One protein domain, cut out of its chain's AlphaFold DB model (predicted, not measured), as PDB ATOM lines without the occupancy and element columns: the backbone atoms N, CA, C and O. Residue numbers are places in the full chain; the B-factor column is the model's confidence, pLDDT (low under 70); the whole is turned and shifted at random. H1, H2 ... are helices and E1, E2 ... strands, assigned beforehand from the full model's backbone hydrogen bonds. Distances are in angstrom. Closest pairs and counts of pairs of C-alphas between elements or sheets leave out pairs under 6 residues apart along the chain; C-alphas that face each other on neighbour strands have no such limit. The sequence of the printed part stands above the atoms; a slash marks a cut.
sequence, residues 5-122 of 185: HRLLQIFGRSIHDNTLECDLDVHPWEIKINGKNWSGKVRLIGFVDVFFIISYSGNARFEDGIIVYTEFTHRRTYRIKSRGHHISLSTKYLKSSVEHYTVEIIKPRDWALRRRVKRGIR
ATOM      1  N   HIS A   5       7.603  15.109  35.603       81.62
ATOM      2  CA  HIS A   5       8.468  14.859  36.761       81.62
ATOM      3  C   HIS A   5       9.640  13.937  36.410       81.62
ATOM      4  O   HIS A   5      10.775  14.184  36.804       81.62
ATOM      5  N   ARG A   6       9.375  12.888  35.622       78.38
ATOM      6  CA  ARG A   6      10.417  11.965  35.155       78.38
ATOM      7  C   ARG A   6      11.333  12.642  34.142       78.38
ATOM      8  O   ARG A   6      12.513  12.327  34.084       78.38
ATOM      9  N   LEU A   7      10.795  13.582  33.369       75.81
ATOM     10  CA  LEU A   7      11.580  14.400  32.457       75.81
ATOM     11  C   LEU A   7      12.567  15.280  33.223       75.81
ATOM     12  O   LEU A   7      13.750  15.258  32.909       75.81
ATOM     13  N   LEU A   8      12.118  15.978  34.268       76.12
ATOM     14  CA  LEU A   8      13.011  16.763  35.125       76.12
ATOM     15  C   LEU A   8      14.124  15.893  35.725       76.12
ATOM     16  O   LEU A   8      15.286  16.289  35.680       76.12
ATOM     17  N   GLN A   9      13.800  14.677  36.178       77.69
ATOM     18  CA  GLN A   9      14.791  13.735  36.711       77.69
ATOM     19  C   GLN A   9      15.871  13.346  35.690       77.69
ATOM     20  O   GLN A   9      17.022  13.174  36.079       77.69
ATOM     21  N   ILE A  10      15.540  13.246  34.395       69.94
ATOM     22  CA  ILE A  10      16.530  12.989  33.328       69.94
ATOM     23  C   ILE A  10      17.549  14.132  33.248       69.94
ATOM     24  O   ILE A  10      18.727  13.889  33.003       69.94
ATOM     25  N   PHE A  11      17.114  15.365  33.513       70.25
ATOM     26  CA  PHE A  11      17.992  16.534  33.602       70.25
ATOM     27  C   PHE A  11      18.624  16.715  34.991       70.25
ATOM     28  O   PHE A  11      19.248  17.743  35.241       70.25
ATOM     29  N   GLY A  12      18.465  15.748  35.904       68.81
ATOM     30  CA  GLY A  12      18.962  15.839  37.279       68.81
ATOM     31  C   GLY A  12      18.235  16.887  38.125       68.81
ATOM     32  O   GLY A  12      18.784  17.359  39.114       68.81
ATOM     33  N   ARG A  13      17.020  17.279  37.730       79.19
ATOM     34  CA  ARG A  13      16.208  18.310  38.383       79.19
ATOM     35  C   ARG A  13      14.949  17.719  39.011       79.19
ATOM     36  O   ARG A  13      14.449  16.672  38.601       79.19
ATOM     37  N   SER A  14      14.405  18.413  40.005       80.38
ATOM     38  CA  SER A  14      13.158  18.040  40.681       80.38
ATOM     39  C   SER A  14      12.378  19.285  41.087       80.38
ATOM     40  O   SER A  14      12.967  20.311  41.397       80.38
ATOM     41  N   ILE A  15      11.049  19.194  41.152       82.50
ATOM     42  CA  ILE A  15      10.211  20.266  41.721       82.50
ATOM     43  C   ILE A  15      10.397  20.433  43.240       82.50
ATOM     44  O   ILE A  15       9.918  21.394  43.826       82.50
ATOM     45  N   HIS A  16      11.074  19.488  43.892       79.56
ATOM     46  CA  HIS A  16      11.435  19.571  45.309       79.56
ATOM     47  C   HIS A  16      12.889  20.008  45.516       79.56
ATOM     48  O   HIS A  16      13.397  19.934  46.629       79.56
ATOM     49  N   ASP A  17      13.578  20.396  44.441       72.25
ATOM     50  CA  ASP A  17      14.946  20.889  44.515       72.25
ATOM     51  C   ASP A  17      14.958  22.262  45.200       72.25
ATOM     52  O   ASP A  17      14.124  23.120  44.906       72.25
ATOM     53  N   ASN A  18      15.918  22.494  46.095       68.31
ATOM     54  CA  ASN A  18      16.032  23.785  46.765       68.31
ATOM     55  C   ASN A  18      16.433  24.903  45.789       68.31
ATOM     56  O   ASN A  18      16.244  26.075  46.084       68.31
ATOM     57  N   THR A  19      16.966  24.542  44.618       70.88
ATOM     58  CA  THR A  19      17.289  25.473  43.528       70.88
ATOM     59  C   THR A  19      16.066  25.903  42.703       70.88
ATOM     60  O   THR A  19      16.206  26.676  41.753       70.88
ATOM     61  N   LEU A  20      14.864  25.411  43.030       77.19
ATOM     62  CA  LEU A  20      13.619  25.790  42.370       77.19
ATOM     63  C   LEU A  20      13.167  27.194  42.810       77.19
ATOM     64  O   LEU A  20      12.730  27.409  43.938       77.19
ATOM     65  N   GLU A  21      13.173  28.139  41.876       79.06
ATOM     66  CA  GLU A  21      12.739  29.523  42.107       79.06
ATOM     67  C   GLU A  21      11.285  29.766  41.688       79.06
ATOM     68  O   GLU A  21      10.602  30.669  42.188       79.06
ATOM     69  N   CYS A  22      10.801  28.986  40.724       79.88
ATOM     70  CA  CYS A  22       9.492  29.171  40.128       79.88
ATOM     71  C   CYS A  22       8.892  27.828  39.726       79.88
ATOM     72  O   CYS A  22       9.489  27.102  38.946       79.88
ATOM     73  N   ASP A  23       7.682  27.551  40.194       86.56
ATOM     74  CA  ASP A  23       6.846  26.462  39.703       86.56
ATOM     75  C   ASP A  23       5.400  26.956  39.660       86.56
ATOM     76  O   ASP A  23       4.787  27.210  40.700       86.56
ATOM     77  N   LEU A  24       4.891  27.214  38.456       86.06
ATOM     78  CA  LEU A  24       3.528  27.707  38.270       86.06
ATOM     79  C   LEU A  24       2.957  27.341  36.909       86.06
ATOM     80  O   LEU A  24       3.672  27.258  35.909       86.06
ATOM     81  N   ASP A  25       1.639  27.199  36.880       86.56
ATOM     82  CA  ASP A  25       0.881  27.061  35.649       86.56
ATOM     83  C   ASP A  25       0.625  28.450  35.047       86.56
ATOM     84  O   ASP A  25       0.113  29.356  35.708       86.56
ATOM     85  N   VAL A  26       1.011  28.615  33.785       84.31
ATOM     86  CA  VAL A  26       0.765  29.805  32.970       84.31
ATOM     87  C   VAL A  26      -0.374  29.490  32.016       84.31
ATOM     88  O   VAL A  26      -0.393  28.436  31.371       84.31
ATOM     89  N   HIS A  27      -1.326  30.411  31.886       83.31
ATOM     90  CA  HIS A  27      -2.383  30.215  30.909       83.31
ATOM     91  C   HIS A  27      -1.784  30.270  29.488       83.31
ATOM     92  O   HIS A  27      -1.010  31.182  29.198       83.31
ATOM     93  N   PRO A  28      -2.156  29.380  28.548       82.81
ATOM     94  CA  PRO A  28      -1.624  29.388  27.177       82.81
ATOM     95  C   PRO A  28      -1.737  30.721  26.402       82.81
ATOM     96  O   PRO A  28      -0.952  30.963  25.491       82.81
ATOM     97  N   TRP A  29      -2.664  31.618  26.768       82.56
ATOM     98  CA  TRP A  29      -2.792  32.962  26.174       82.56
ATOM     99  C   TRP A  29      -1.796  33.980  26.746       82.56
ATOM    100  O   TRP A  29      -1.579  35.042  26.163       82.56
ATOM    101  N   GLU A  30      -1.213  33.675  27.903       83.88
ATOM    102  CA  GLU A  30      -0.256  34.521  28.612       83.88
ATOM    103  C   GLU A  30       1.191  34.230  28.209       83.88
ATOM    104  O   GLU A  30       2.088  34.969  28.613       83.88
ATOM    105  N   ILE A  31       1.431  33.198  27.394       85.12
ATOM    106  CA  ILE A  31       2.756  32.825  26.910       85.12
ATOM    107  C   ILE A  31       2.793  32.734  25.386       85.12
ATOM    108  O   ILE A  31       1.945  32.112  24.749       85.12
ATOM    109  N   LYS A  32       3.820  33.343  24.796       87.12
ATOM    110  CA  LYS A  32       4.136  33.237  23.374       87.12
ATOM    111  C   LYS A  32       5.546  32.721  23.203       87.12
ATOM    112  O   LYS A  32       6.484  33.278  23.766       87.12
ATOM    113  N   ILE A  33       5.703  31.694  22.385       84.94
ATOM    114  CA  ILE A  33       7.000  31.135  22.014       84.94
ATOM    115  C   ILE A  33       7.169  31.362  20.520       84.94
ATOM    116  O   ILE A  33       6.338  30.946  19.716       84.94
ATOM    117  N   ASN A  34       8.222  32.086  20.145       85.75
ATOM    118  CA  ASN A  34       8.484  32.514  18.769       85.75
ATOM    119  C   ASN A  34       7.264  33.208  18.126       85.75
ATOM    120  O   ASN A  34       6.962  33.015  16.952       85.75
ATOM    121  N   GLY A  35       6.528  33.992  18.924       83.88
ATOM    122  CA  GLY A  35       5.326  34.714  18.496       83.88
ATOM    123  C   GLY A  35       4.043  33.876  18.413       83.88
ATOM    124  O   GLY A  35       2.978  34.452  18.193       83.88
ATOM    125  N   LYS A  36       4.107  32.556  18.628       86.50
ATOM    126  CA  LYS A  36       2.944  31.656  18.625       86.50
ATOM    127  C   LYS A  36       2.487  31.342  20.048       86.50
ATOM    128  O   LYS A  36       3.315  31.137  20.934       86.50
ATOM    129  N   ASN A  37       1.174  31.274  20.254       82.56
ATOM    130  CA  ASN A  37       0.615  30.750  21.499       82.56
ATOM    131  C   ASN A  37       0.821  29.234  21.543       82.56
ATOM    132  O   ASN A  37       0.788  28.567  20.506       82.56
ATOM    133  N   TRP A  38       1.021  28.698  22.740       81.31
ATOM    134  CA  TRP A  38       1.088  27.256  22.965       81.31
ATOM    135  C   TRP A  38      -0.295  26.708  23.315       81.31
ATOM    136  O   TRP A  38      -1.100  27.411  23.917       81.31
ATOM    137  N   SER A  39      -0.596  25.475  22.909       77.00
ATOM    138  CA  SER A  39      -1.840  24.784  23.264       77.00
ATOM    139  C   SER A  39      -1.641  23.897  24.491       77.00
ATOM    140  O   SER A  39      -0.557  23.355  24.692       77.00
ATOM    141  N   GLY A  40      -2.704  23.707  25.274       79.50
ATOM    142  CA  GLY A  40      -2.675  22.870  26.476       79.50
ATOM    143  C   GLY A  40      -2.333  23.651  27.746       79.50
ATOM    144  O   GLY A  40      -2.316  24.883  27.754       79.50
ATOM    145  N   LYS A  41      -2.119  22.934  28.854       85.69
ATOM    146  CA  LYS A  41      -1.688  23.563  30.107       85.69
ATOM    147  C   LYS A  41      -0.183  23.767  30.041       85.69
ATOM    148  O   LYS A  41       0.551  22.813  29.806       85.69
ATOM    149  N   VAL A  42       0.272  24.994  30.261       87.94
ATOM    150  CA  VAL A  42       1.699  25.316  30.230       87.94
ATOM    151  C   VAL A  42       2.189  25.515  31.654       87.94
ATOM    152  O   VAL A  42       1.598  26.273  32.414       87.94
ATOM    153  N   ARG A  43       3.283  24.854  32.017       88.69
ATOM    154  CA  ARG A  43       3.966  25.008  33.298       88.69
ATOM    155  C   ARG A  43       5.308  25.682  33.084       88.69
ATOM    156  O   ARG A  43       6.086  25.263  32.227       88.69
ATOM    157  N   LEU A  44       5.570  26.720  33.865       87.50
ATOM    158  CA  LEU A  44       6.857  27.396  33.923       87.50
ATOM    159  C   LEU A  44       7.598  26.921  35.172       87.50
ATOM    160  O   LEU A  44       7.194  27.240  36.293       87.50
ATOM    161  N   ILE A  45       8.688  26.188  34.957       86.12
ATOM    162  CA  ILE A  45       9.546  25.659  36.016       86.12
ATOM    163  C   ILE A  45      10.915  26.323  35.878       86.12
ATOM    164  O   ILE A  45      11.656  26.040  34.944       86.12
ATOM    165  N   GLY A  46      11.233  27.254  36.770       81.19
ATOM    166  CA  GLY A  46      12.493  27.990  36.776       81.19
ATOM    167  C   GLY A  46      13.387  27.537  37.919       81.19
ATOM    168  O   GLY A  46      12.985  27.637  39.079       81.19
ATOM    169  N   PHE A  47      14.590  27.089  37.584       75.31
ATOM    170  CA  PHE A  47      15.702  26.897  38.508       75.31
ATOM    171  C   PHE A  47      16.636  28.106  38.442       75.31
ATOM    172  O   PHE A  47      16.493  28.976  37.581       75.31
ATOM    173  N   VAL A  48      17.599  28.166  39.356       69.31
ATOM    174  CA  VAL A  48      18.514  29.312  39.447       69.31
ATOM    175  C   VAL A  48      19.384  29.494  38.182       69.31
ATOM    176  O   VAL A  48      19.767  30.614  37.849       69.31
ATOM    177  N   ASP A  49      19.673  28.415  37.451       63.19
ATOM    178  CA  ASP A  49      20.526  28.392  36.253       63.19
ATOM    179  C   ASP A  49      19.758  28.180  34.934       63.19
ATOM    180  O   ASP A  49      20.166  28.676  33.881       63.19
ATOM    181  N   VAL A  50      18.654  27.434  34.978       72.56
ATOM    182  CA  VAL A  50      17.905  26.978  33.802       72.56
ATOM    183  C   VAL A  50      16.411  27.097  34.052       72.56
ATOM    184  O   VAL A  50      15.930  26.827  35.146       72.56
ATOM    185  N   PHE A  51      15.644  27.411  33.012       81.81
ATOM    186  CA  PHE A  51      14.191  27.328  33.078       81.81
ATOM    187  C   PHE A  51      13.626  26.418  31.990       81.81
ATOM    188  O   PHE A  51      14.142  26.316  30.874       81.81
ATOM    189  N   PHE A  52      12.537  25.762  32.360       84.12
ATOM    190  CA  PHE A  52      11.779  24.815  31.574       84.12
ATOM    191  C   PHE A  52      10.386  25.392  31.350       84.12
ATOM    192  O   PHE A  52       9.700  25.811  32.287       84.12
ATOM    193  N   ILE A  53       9.956  25.386  30.097       87.06
ATOM    194  CA  ILE A  53       8.565  25.620  29.726       87.06
ATOM    195  C   ILE A  53       8.032  24.285  29.255       87.06
ATOM    196  O   ILE A  53       8.569  23.720  28.308       87.06
ATOM    197  N   ILE A  54       7.013  23.767  29.928       87.25
ATOM    198  CA  ILE A  54       6.487  22.433  29.661       87.25
ATOM    199  C   ILE A  54       4.997  22.540  29.370       87.25
ATOM    200  O   ILE A  54       4.235  23.001  30.214       87.25
ATOM    201  N   SER A  55       4.578  22.083  28.198       86.06
ATOM    202  CA  SER A  55       3.181  21.777  27.924       86.06
ATOM    203  C   SER A  55       2.846  20.382  28.439       86.06
ATOM    204  O   SER A  55       3.572  19.407  28.203       86.06
ATOM    205  N   TYR A  56       1.741  20.290  29.165       85.31
ATOM    206  CA  TYR A  56       1.262  19.041  29.718       85.31
ATOM    207  C   TYR A  56      -0.261  18.926  29.640       85.31
ATOM    208  O   TYR A  56      -0.999  19.912  29.566       85.31
ATOM    209  N   SER A  57      -0.737  17.687  29.725       81.94
ATOM    210  CA  SER A  57      -2.159  17.349  29.725       81.94
ATOM    211  C   SER A  57      -2.549  16.496  30.929       81.94
ATOM    212  O   SER A  57      -1.754  15.699  31.439       81.94
ATOM    213  N   GLY A  58      -3.794  16.683  31.388       76.50
ATOM    214  CA  GLY A  58      -4.443  15.920  32.460       76.50
ATOM    215  C   GLY A  58      -3.517  15.594  33.638       76.50
ATOM    216  O   GLY A  58      -3.097  16.484  34.375       76.50
ATOM    217  N   ASN A  59      -3.183  14.305  33.776       75.69
ATOM    218  CA  ASN A  59      -2.339  13.724  34.828       75.69
ATOM    219  C   ASN A  59      -0.837  14.016  34.640       75.69
ATOM    220  O   ASN A  59      -0.035  13.081  34.590       75.69
ATOM    221  N   ALA A  60      -0.446  15.288  34.501       74.50
ATOM    222  CA  ALA A  60       0.960  15.695  34.356       74.50
ATOM    223  C   ALA A  60       1.682  15.040  33.157       74.50
ATOM    224  O   ALA A  60       2.907  14.872  33.162       74.50
ATOM    225  N   ARG A  61       0.926  14.637  32.129       81.19
ATOM    226  CA  ARG A  61       1.469  13.959  30.951       81.19
ATOM    227  C   ARG A  61       2.209  14.975  30.105       81.19
ATOM    228  O   ARG A  61       1.597  15.941  29.669       81.19
ATOM    229  N   PHE A  62       3.500  14.746  29.896       81.75
ATOM    230  CA  PHE A  62       4.320  15.596  29.045       81.75
ATOM    231  C   PHE A  62       3.837  15.512  27.592       81.75
ATOM    232  O   PHE A  62       3.697  14.405  27.063       81.75
ATOM    233  N   GLU A  63       3.592  16.665  26.974       81.81
ATOM    234  CA  GLU A  63       3.263  16.768  25.549       81.81
ATOM    235  C   GLU A  63       4.405  17.421  24.780       81.81
ATOM    236  O   GLU A  63       4.874  16.873  23.786       81.81
ATOM    237  N   ASP A  64       4.867  18.566  25.275       81.69
ATOM    238  CA  ASP A  64       5.882  19.378  24.621       81.69
ATOM    239  C   ASP A  64       6.682  20.162  25.670       81.69
ATOM    240  O   ASP A  64       6.194  20.420  26.771       81.69
ATOM    241  N   GLY A  65       7.911  20.562  25.370       82.19
ATOM    242  CA  GLY A  65       8.690  21.393  26.271       82.19
ATOM    243  C   GLY A  65       9.895  22.040  25.620       82.19
ATOM    244  O   GLY A  65      10.374  21.616  24.574       82.19
ATOM    245  N   ILE A  66      10.400  23.090  26.254       81.88
ATOM    246  CA  ILE A  66      11.610  23.791  25.834       81.88
ATOM    247  C   ILE A  66      12.443  24.100  27.074       81.88
ATOM    248  O   ILE A  66      11.924  24.596  28.076       81.88
ATOM    249  N   ILE A  67      13.744  23.829  26.981       78.31
ATOM    250  CA  ILE A  67      14.753  24.310  27.932       78.31
ATOM    251  C   ILE A  67      15.397  25.541  27.350       78.31
ATOM    252  O   ILE A  67      15.735  25.551  26.167       78.31
ATOM    253  N   VAL A  68      15.605  26.562  28.167       74.31
ATOM    254  CA  VAL A  68      16.152  27.823  27.692       74.31
ATOM    255  C   VAL A  68      17.205  28.356  28.681       74.31
ATOM    256  O   VAL A  68      17.025  28.313  29.897       74.31
ATOM    257  N   TYR A  69      18.325  28.849  28.145       63.16
ATOM    258  CA  TYR A  69      19.548  29.246  28.864       63.16
ATOM    259  C   TYR A  69      19.740  30.787  28.848       63.16
ATOM    260  O   TYR A  69      20.441  31.327  27.997       63.16
ATOM    261  N   THR A  70      19.022  31.501  29.727       64.38
ATOM    262  CA  THR A  70      18.583  32.914  29.551       64.38
ATOM    263  C   THR A  70      19.613  34.013  29.229       64.38
ATOM    264  O   THR A  70      20.637  34.141  29.891       64.38
ATOM    265  N   GLU A  71      19.162  34.972  28.399       55.97
ATOM    266  CA  GLU A  71      19.282  36.425  28.628       55.97
ATOM    267  C   GLU A  71      17.874  37.038  28.821       55.97
ATOM    268  O   GLU A  71      16.938  36.755  28.062       55.97
ATOM    269  N   PHE A  72      17.690  37.896  29.831       61.56
ATOM    270  CA  PHE A  72      16.379  38.452  30.203       61.56
ATOM    271  C   PHE A  72      16.293  39.964  29.982       61.56
ATOM    272  O   PHE A  72      17.108  40.726  30.498       61.56
ATOM    273  N   THR A  73      15.237  40.427  29.302       59.53
ATOM    274  CA  THR A  73      14.924  41.860  29.197       59.53
ATOM    275  C   THR A  73      13.611  42.198  29.904       59.53
ATOM    276  O   THR A  73      12.535  41.708  29.555       59.53
ATOM    277  N   HIS A  74      13.672  43.120  30.868       57.28
ATOM    278  CA  HIS A  74      12.502  43.589  31.611       57.28
ATOM    279  C   HIS A  74      11.844  44.806  30.924       57.28
ATOM    280  O   HIS A  74      12.340  45.925  31.041       57.28
ATOM    281  N   ARG A  75      10.705  44.618  30.233       65.25
ATOM    282  CA  ARG A  75       9.867  45.714  29.679       65.25
ATOM    283  C   ARG A  75       8.408  45.605  30.152       65.25
ATOM    284  O   ARG A  75       8.191  45.356  31.335       65.25
ATOM    285  N   ARG A  76       7.400  45.828  29.293       61.28
ATOM    286  CA  ARG A  76       5.962  45.652  29.608       61.28
ATOM    287  C   ARG A  76       5.578  44.173  29.727       61.28
ATOM    288  O   ARG A  76       4.837  43.819  30.634       61.28
ATOM    289  N   THR A  77       6.175  43.320  28.900       72.94
ATOM    290  CA  THR A  77       6.166  41.854  29.000       72.94
ATOM    291  C   THR A  77       7.510  41.350  29.530       72.94
ATOM    292  O   THR A  77       8.507  42.085  29.535       72.94
ATOM    293  N   TYR A  78       7.537  40.115  30.025       79.56
ATOM    294  CA  TYR A  78       8.782  39.394  30.263       79.56
ATOM    295  C   TYR A  78       9.219  38.779  28.939       79.56
ATOM    296  O   TYR A  78       8.587  37.839  28.473       79.56
ATOM    297  N   ARG A  79      10.251  39.349  28.307       81.25
ATOM    298  CA  ARG A  79      10.793  38.829  27.051       81.25
ATOM    299  C   ARG A  79      12.155  38.209  27.301       81.25
ATOM    300  O   ARG A  79      13.063  38.876  27.801       81.25
ATOM    301  N   ILE A  80      12.274  36.950  26.921       77.62
ATOM    302  CA  ILE A  80      13.475  36.143  27.051       77.62
ATOM    303  C   ILE A  80      13.920  35.801  25.640       77.62
ATOM    304  O   ILE A  80      13.143  35.245  24.865       77.62
ATOM    305  N   LYS A  81      15.149  36.173  25.296       76.12
ATOM    306  CA  LYS A  81      15.789  35.760  24.050       76.12
ATOM    307  C   LYS A  81      16.964  34.907  24.440       76.12
ATOM    308  O   LYS A  81      17.811  35.353  25.201       76.12
ATOM    309  N   SER A  82      16.971  33.666  23.996       71.94
ATOM    310  CA  SER A  82      17.956  32.732  24.499       71.94
ATOM    311  C   SER A  82      18.083  31.529  23.598       71.94
ATOM    312  O   SER A  82      17.153  31.155  22.883       71.94
ATOM    313  N   ARG A  83      19.246  30.893  23.681       71.75
ATOM    314  CA  ARG A  83      19.441  29.562  23.133       71.75
ATOM    315  C   ARG A  83      18.675  28.563  23.986       71.75
ATOM    316  O   ARG A  83      18.568  28.730  25.202       71.75
ATOM    317  N   GLY A  84      18.117  27.559  23.348       73.12
ATOM    318  CA  GLY A  84      17.343  26.534  24.009       73.12
ATOM    319  C   GLY A  84      17.231  25.303  23.142       73.12
ATOM    320  O   GLY A  84      17.705  25.286  22.008       73.12
ATOM    321  N   HIS A  85      16.608  24.269  23.680       76.50
ATOM    322  CA  HIS A  85      16.350  23.062  22.922       76.50
ATOM    323  C   HIS A  85      14.936  22.549  23.176       76.50
ATOM    324  O   HIS A  85      14.438  22.598  24.304       76.50
ATOM    325  N   HIS A  86      14.313  22.066  22.102       80.44
ATOM    326  CA  HIS A  86      13.054  21.340  22.137       80.44
ATOM    327  C   HIS A  86      13.220  20.035  22.911       80.44
ATOM    328  O   HIS A  86      14.055  19.193  22.594       80.44
ATOM    329  N   ILE A  87      12.418  19.864  23.945       74.31
ATOM    330  CA  ILE A  87      12.432  18.665  24.756       74.31
ATOM    331  C   ILE A  87      11.510  17.650  24.087       74.31
ATOM    332  O   ILE A  87      10.290  17.762  24.130       74.31
ATOM    333  N   SER A  88      12.100  16.619  23.500       67.00
ATOM    334  CA  SER A  88      11.373  15.413  23.103       67.00
ATOM    335  C   SER A  88      11.580  14.297  24.128       67.00
ATOM    336  O   SER A  88      12.369  14.428  25.062       67.00
ATOM    337  N   LEU A  89      10.922  13.155  23.925       64.94
ATOM    338  CA  LEU A  89      11.127  11.947  24.736       64.94
ATOM    339  C   LEU A  89      12.514  11.288  24.534       64.94
ATOM    340  O   LEU A  89      12.752  10.202  25.061       64.94
ATOM    341  N   SER A  90      13.413  11.908  23.762       59.50
ATOM    342  CA  SER A  90      14.782  11.437  23.543       59.50
ATOM    343  C   SER A  90      15.700  11.812  24.708       59.50
ATOM    344  O   SER A  90      15.644  12.920  25.229       59.50
ATOM    345  N   THR A  91      16.602  10.904  25.079       55.69
ATOM    346  CA  THR A  91      17.657  11.118  26.086       55.69
ATOM    347  C   THR A  91      18.942  11.703  25.501       55.69
ATOM    348  O   THR A  91      19.864  12.039  26.243       55.69
ATOM    349  N   LYS A  92      19.029  11.810  24.171       57.69
ATOM    350  CA  LYS A  92      20.186  12.360  23.462       57.69
ATOM    351  C   LYS A  92      19.751  13.564  22.646       57.69
ATOM    352  O   LYS A  92      18.880  13.445  21.782       57.69
ATOM    353  N   TYR A  93      20.410  14.687  22.898       61.94
ATOM    354  CA  TYR A  93      20.204  15.934  22.178       61.94
ATOM    355  C   TYR A  93      21.499  16.332  21.476       61.94
ATOM    356  O   TYR A  93      22.572  16.363  22.081       61.94
ATOM    357  N   LEU A  94      21.408  16.578  20.172       62.00
ATOM    358  CA  LEU A  94      22.545  17.000  19.361       62.00
ATOM    359  C   LEU A  94      22.841  18.477  19.624       62.00
ATOM    360  O   LEU A  94      21.942  19.287  19.794       62.00
ATOM    361  N   LYS A  95      24.108  18.889  19.574       63.81
ATOM    362  CA  LYS A  95      24.449  20.315  19.721       63.81
ATOM    363  C   LYS A  95      23.811  21.190  18.628       63.81
ATOM    364  O   LYS A  95      23.563  22.371  18.858       63.81
ATOM    365  N   SER A  96      23.532  20.609  17.458       70.19
ATOM    366  CA  SER A  96      22.845  21.260  16.336       70.19
ATOM    367  C   SER A  96      21.358  21.512  16.577       70.19
ATOM    368  O   SER A  96      20.783  22.340  15.884       70.19
ATOM    369  N   SER A  97      20.735  20.841  17.548       68.50
ATOM    370  CA  SER A  97      19.318  21.032  17.856       68.50
ATOM    371  C   SER A  97      19.060  22.232  18.777       68.50
ATOM    372  O   SER A  97      17.913  22.544  19.093       68.50
ATOM    373  N   VAL A  98      20.126  22.908  19.221       75.81
ATOM    374  CA  VAL A  98      20.040  24.134  20.013       75.81
ATOM    375  C   VAL A  98      19.674  25.305  19.104       75.81
ATOM    376  O   VAL A  98      20.505  25.789  18.334       75.81
ATOM    377  N   GLU A  99      18.457  25.808  19.260       79.19
ATOM    378  CA  GLU A  99      17.903  26.919  18.489       79.19
ATOM    379  C   GLU A  99      17.739  28.176  19.348       79.19
ATOM    380  O   GLU A  99      17.826  28.142  20.578       79.19
ATOM    381  N   HIS A 100      17.519  29.317  18.696       81.12
ATOM    382  CA  HIS A 100      17.180  30.555  19.387       81.12
ATOM    383  C   HIS A 100      15.669  30.639  19.584       81.12
ATOM    384  O   HIS A 100      14.909  30.678  18.618       81.12
ATOM    385  N   TYR A 101      15.247  30.736  20.840       82.12
ATOM    386  CA  TYR A 101      13.857  30.938  21.214       82.12
ATOM    387  C   TYR A 101      13.638  32.356  21.728       82.12
ATOM    388  O   TYR A 101      14.438  32.910  22.489       82.12
ATOM    389  N   THR A 102      12.515  32.940  21.320       85.50
ATOM    390  CA  THR A 102      11.969  34.150  21.932       85.50
ATOM    391  C   THR A 102      10.721  33.769  22.712       85.50
ATOM    392  O   THR A 102       9.696  33.440  22.118       85.50
ATOM    393  N   VAL A 103      10.812  33.814  24.037       84.69
ATOM    394  CA  VAL A 103       9.681  33.573  24.936       84.69
ATOM    395  C   VAL A 103       9.169  34.915  25.438       84.69
ATOM    396  O   VAL A 103       9.930  35.720  25.978       84.69
ATOM    397  N   GLU A 104       7.876  35.160  25.284       87.12
ATOM    398  CA  GLU A 104       7.195  36.334  25.811       87.12
ATOM    399  C   GLU A 104       6.113  35.894  26.792       87.12
ATOM    400  O   GLU A 104       5.183  35.186  26.421       87.12
ATOM    401  N   ILE A 105       6.234  36.327  28.045       85.69
ATOM    402  CA  ILE A 105       5.261  36.051  29.103       85.69
ATOM    403  C   ILE A 105       4.586  37.365  29.501       85.69
ATOM    404  O   ILE A 105       5.243  38.373  29.810       85.69
ATOM    405  N   ILE A 106       3.257  37.365  29.477       84.75
ATOM    406  CA  ILE A 106       2.426  38.456  29.979       84.75
ATOM    407  C   ILE A 106       2.538  38.468  31.503       84.75
ATOM    408  O   ILE A 106       2.526  37.435  32.165       84.75
ATOM    409  N   LYS A 107       2.705  39.658  32.086       82.44
ATOM    410  CA  LYS A 107       2.902  39.774  33.532       82.44
ATOM    411  C   LYS A 107       1.605  39.419  34.267       82.44
ATOM    412  O   LYS A 107       0.593  40.065  33.986       82.44
ATOM    413  N   PRO A 108       1.648  38.508  35.256       80.44
ATOM    414  CA  PRO A 108       0.505  38.268  36.126       80.44
ATOM    415  C   PRO A 108       0.107  39.560  36.846       80.44
ATOM    416  O   PRO A 108       0.977  40.352  37.234       80.44
ATOM    417  N   ARG A 109      -1.201  39.766  37.043       78.94
ATOM    418  CA  ARG A 109      -1.716  40.887  37.851       78.94
ATOM    419  C   ARG A 109      -1.334  40.746  39.322       78.94
ATOM    420  O   ARG A 109      -1.035  41.750  39.963       78.94
ATOM    421  N   ASP A 110      -1.308  39.517  39.832       83.81
ATOM    422  CA  ASP A 110      -0.919  39.244  41.212       83.81
ATOM    423  C   ASP A 110       0.581  39.508  41.437       83.81
ATOM    424  O   ASP A 110       1.453  39.028  40.705       83.81
ATOM    425  N   TRP A 111       0.880  40.278  42.483       78.88
ATOM    426  CA  TRP A 111       2.230  40.677  42.857       78.88
ATOM    427  C   TRP A 111       3.087  39.484  43.298       78.88
ATOM    428  O   TRP A 111       4.291  39.464  43.013       78.88
ATOM    429  N   ALA A 112       2.488  38.493  43.968       75.62
ATOM    430  CA  ALA A 112       3.199  37.331  44.487       75.62
ATOM    431  C   ALA A 112       3.655  36.426  43.334       75.62
ATOM    432  O   ALA A 112       4.849  36.129  43.211       75.62
ATOM    433  N   LEU A 113       2.735  36.093  42.421       75.12
ATOM    434  CA  LEU A 113       3.037  35.372  41.181       75.12
ATOM    435  C   LEU A 113       4.047  36.135  40.324       75.12
ATOM    436  O   LEU A 113       5.033  35.567  39.857       75.12
ATOM    437  N   ARG A 114       3.881  37.455  40.195       80.88
ATOM    438  CA  ARG A 114       4.816  38.300  39.450       80.88
ATOM    439  C   ARG A 114       6.237  38.250  40.017       80.88
ATOM    440  O   ARG A 114       7.183  38.266  39.227       80.88
ATOM    441  N   ARG A 115       6.411  38.211  41.347       80.06
ATOM    442  CA  ARG A 115       7.733  38.055  41.982       80.06
ATOM    443  C   ARG A 115       8.338  36.684  41.689       80.06
ATOM    444  O   ARG A 115       9.516  36.649  41.356       80.06
ATOM    445  N   ARG A 116       7.555  35.603  41.771       75.38
ATOM    446  CA  ARG A 116       8.024  34.233  41.485       75.38
ATOM    447  C   ARG A 116       8.464  34.076  40.031       75.38
ATOM    448  O   ARG A 116       9.618  33.748  39.785       75.38
ATOM    449  N   VAL A 117       7.608  34.470  39.082       76.81
ATOM    450  CA  VAL A 117       7.928  34.493  37.640       76.81
ATOM    451  C   VAL A 117       9.197  35.310  37.383       76.81
ATOM    452  O   VAL A 117      10.092  34.883  36.662       76.81
ATOM    453  N   LYS A 118       9.312  36.492  38.005       79.06
ATOM    454  CA  LYS A 118      10.494  37.345  37.843       79.06
ATOM    455  C   LYS A 118      11.764  36.691  38.389       79.06
ATOM    456  O   LYS A 118      12.809  36.905  37.794       79.06
ATOM    457  N   ARG A 119      11.702  35.963  39.508       74.00
ATOM    458  CA  ARG A 119      12.868  35.275  40.082       74.00
ATOM    459  C   ARG A 119      13.301  34.087  39.233       74.00
ATOM    460  O   ARG A 119      14.481  34.002  38.939       74.00
ATOM    461  N   GLY A 120      12.361  33.259  38.776       69.94
ATOM    462  CA  GLY A 120      12.681  32.093  37.943       69.94
ATOM    463  C   GLY A 120      13.168  32.434  36.532       69.94
ATOM    464  O   GLY A 120      13.848  31.631  35.913       69.94
ATOM    465  N   ILE A 121      12.824  33.616  36.011       73.19
ATOM    466  CA  ILE A 121      13.274  34.072  34.685       73.19
ATOM    467  C   ILE A 121      14.562  34.912  34.764       73.19
ATOM    468  O   ILE A 121      15.259  35.092  33.764       73.19
ATOM    469  N   ARG A 122      14.868  35.510  35.921       70.88
ATOM    470  CA  ARG A 122      16.020  36.405  36.039       70.88
ATOM    471  C   ARG A 122      17.310  35.572  36.003       70.88
ATOM    472  O   ARG A 122      17.425  34.663  36.814       70.88
TER     473      ARG A 122
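Overview. This is residues 5 to 122 of the 185 residues of an uncharacterized protein of Aspergillus sclerotioniger CBS 115572 (UniProt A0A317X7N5). One strongly twisted sheet of seven strands folds back on itself at E5 and curls round helix H2, with no pairing between its edge strands E1 and E2. Short helix H1 is near E5. The 118 printed residues run H1 E1 E2 E3 E4 E5 E6 E7 H2; the antiparallel sheet's order is E1 E3 E4 E5 E6 E7 E2. The class is mixed, helices and strands; the whole is compact, with radius of gyration 13.4 A and spans of 37 by 29 by 26 A.

Arrangement. Start at H1, residues 5 to 10, near E5, residues 61 to 74, with 5 pairs of C-alphas within 10 A. E1, residues 20 to 26, is antiparallel to E3, residues 41 to 47; find N 44 and O 24, 2.8 A. E3, E4 (residues 51 to 57), E5, E6 (residues 78 to 86) and E7 (residues 98 to 105) form a meander of antiparallel hairpins; look for N 43 and O 54, 2.8 A, N 55 and O 64, 2.7 A, N 69 and O 83, 3.0 A, N 80 and O 103, 2.8 A. E2, residues 31 to 33, is antiparallel to E7: N 32 and O 104, 2.8 A. In this folded sheet, two leaves, E1 E3 E4 and E6 E7 E2, face each other; E5 is the hinge, and bends by 84 degrees at residue 71. The sheet curls round H2, residues 111 to 121; its closest C-alphas to E3 are Gly 120 and Gly 46, 4.3 A. In H1 and H2 every O i to N i+4 pair is within hydrogen-bond range.

Along the chain. Find C-alpha 5, where H1 begins, at (8.468, 14.859, 36.761). E1 runs 16.4 A, E3 19.6 A, E4 19.4 A, E5 31.6 A, E6 20.3 A and E7 21.0 A. H2, 15.2 A, ends at C-alpha 121, (13.274, 34.072, 34.685).

Size, cuts and confidence. The printed part has no cut; its farthest C-alphas, Leu 94 and Trp 111, are 39.1 A apart. The link E6 to E7 is long. pLDDT is under 70 in 23 residues, among them 69 to 76 and 88 to 95.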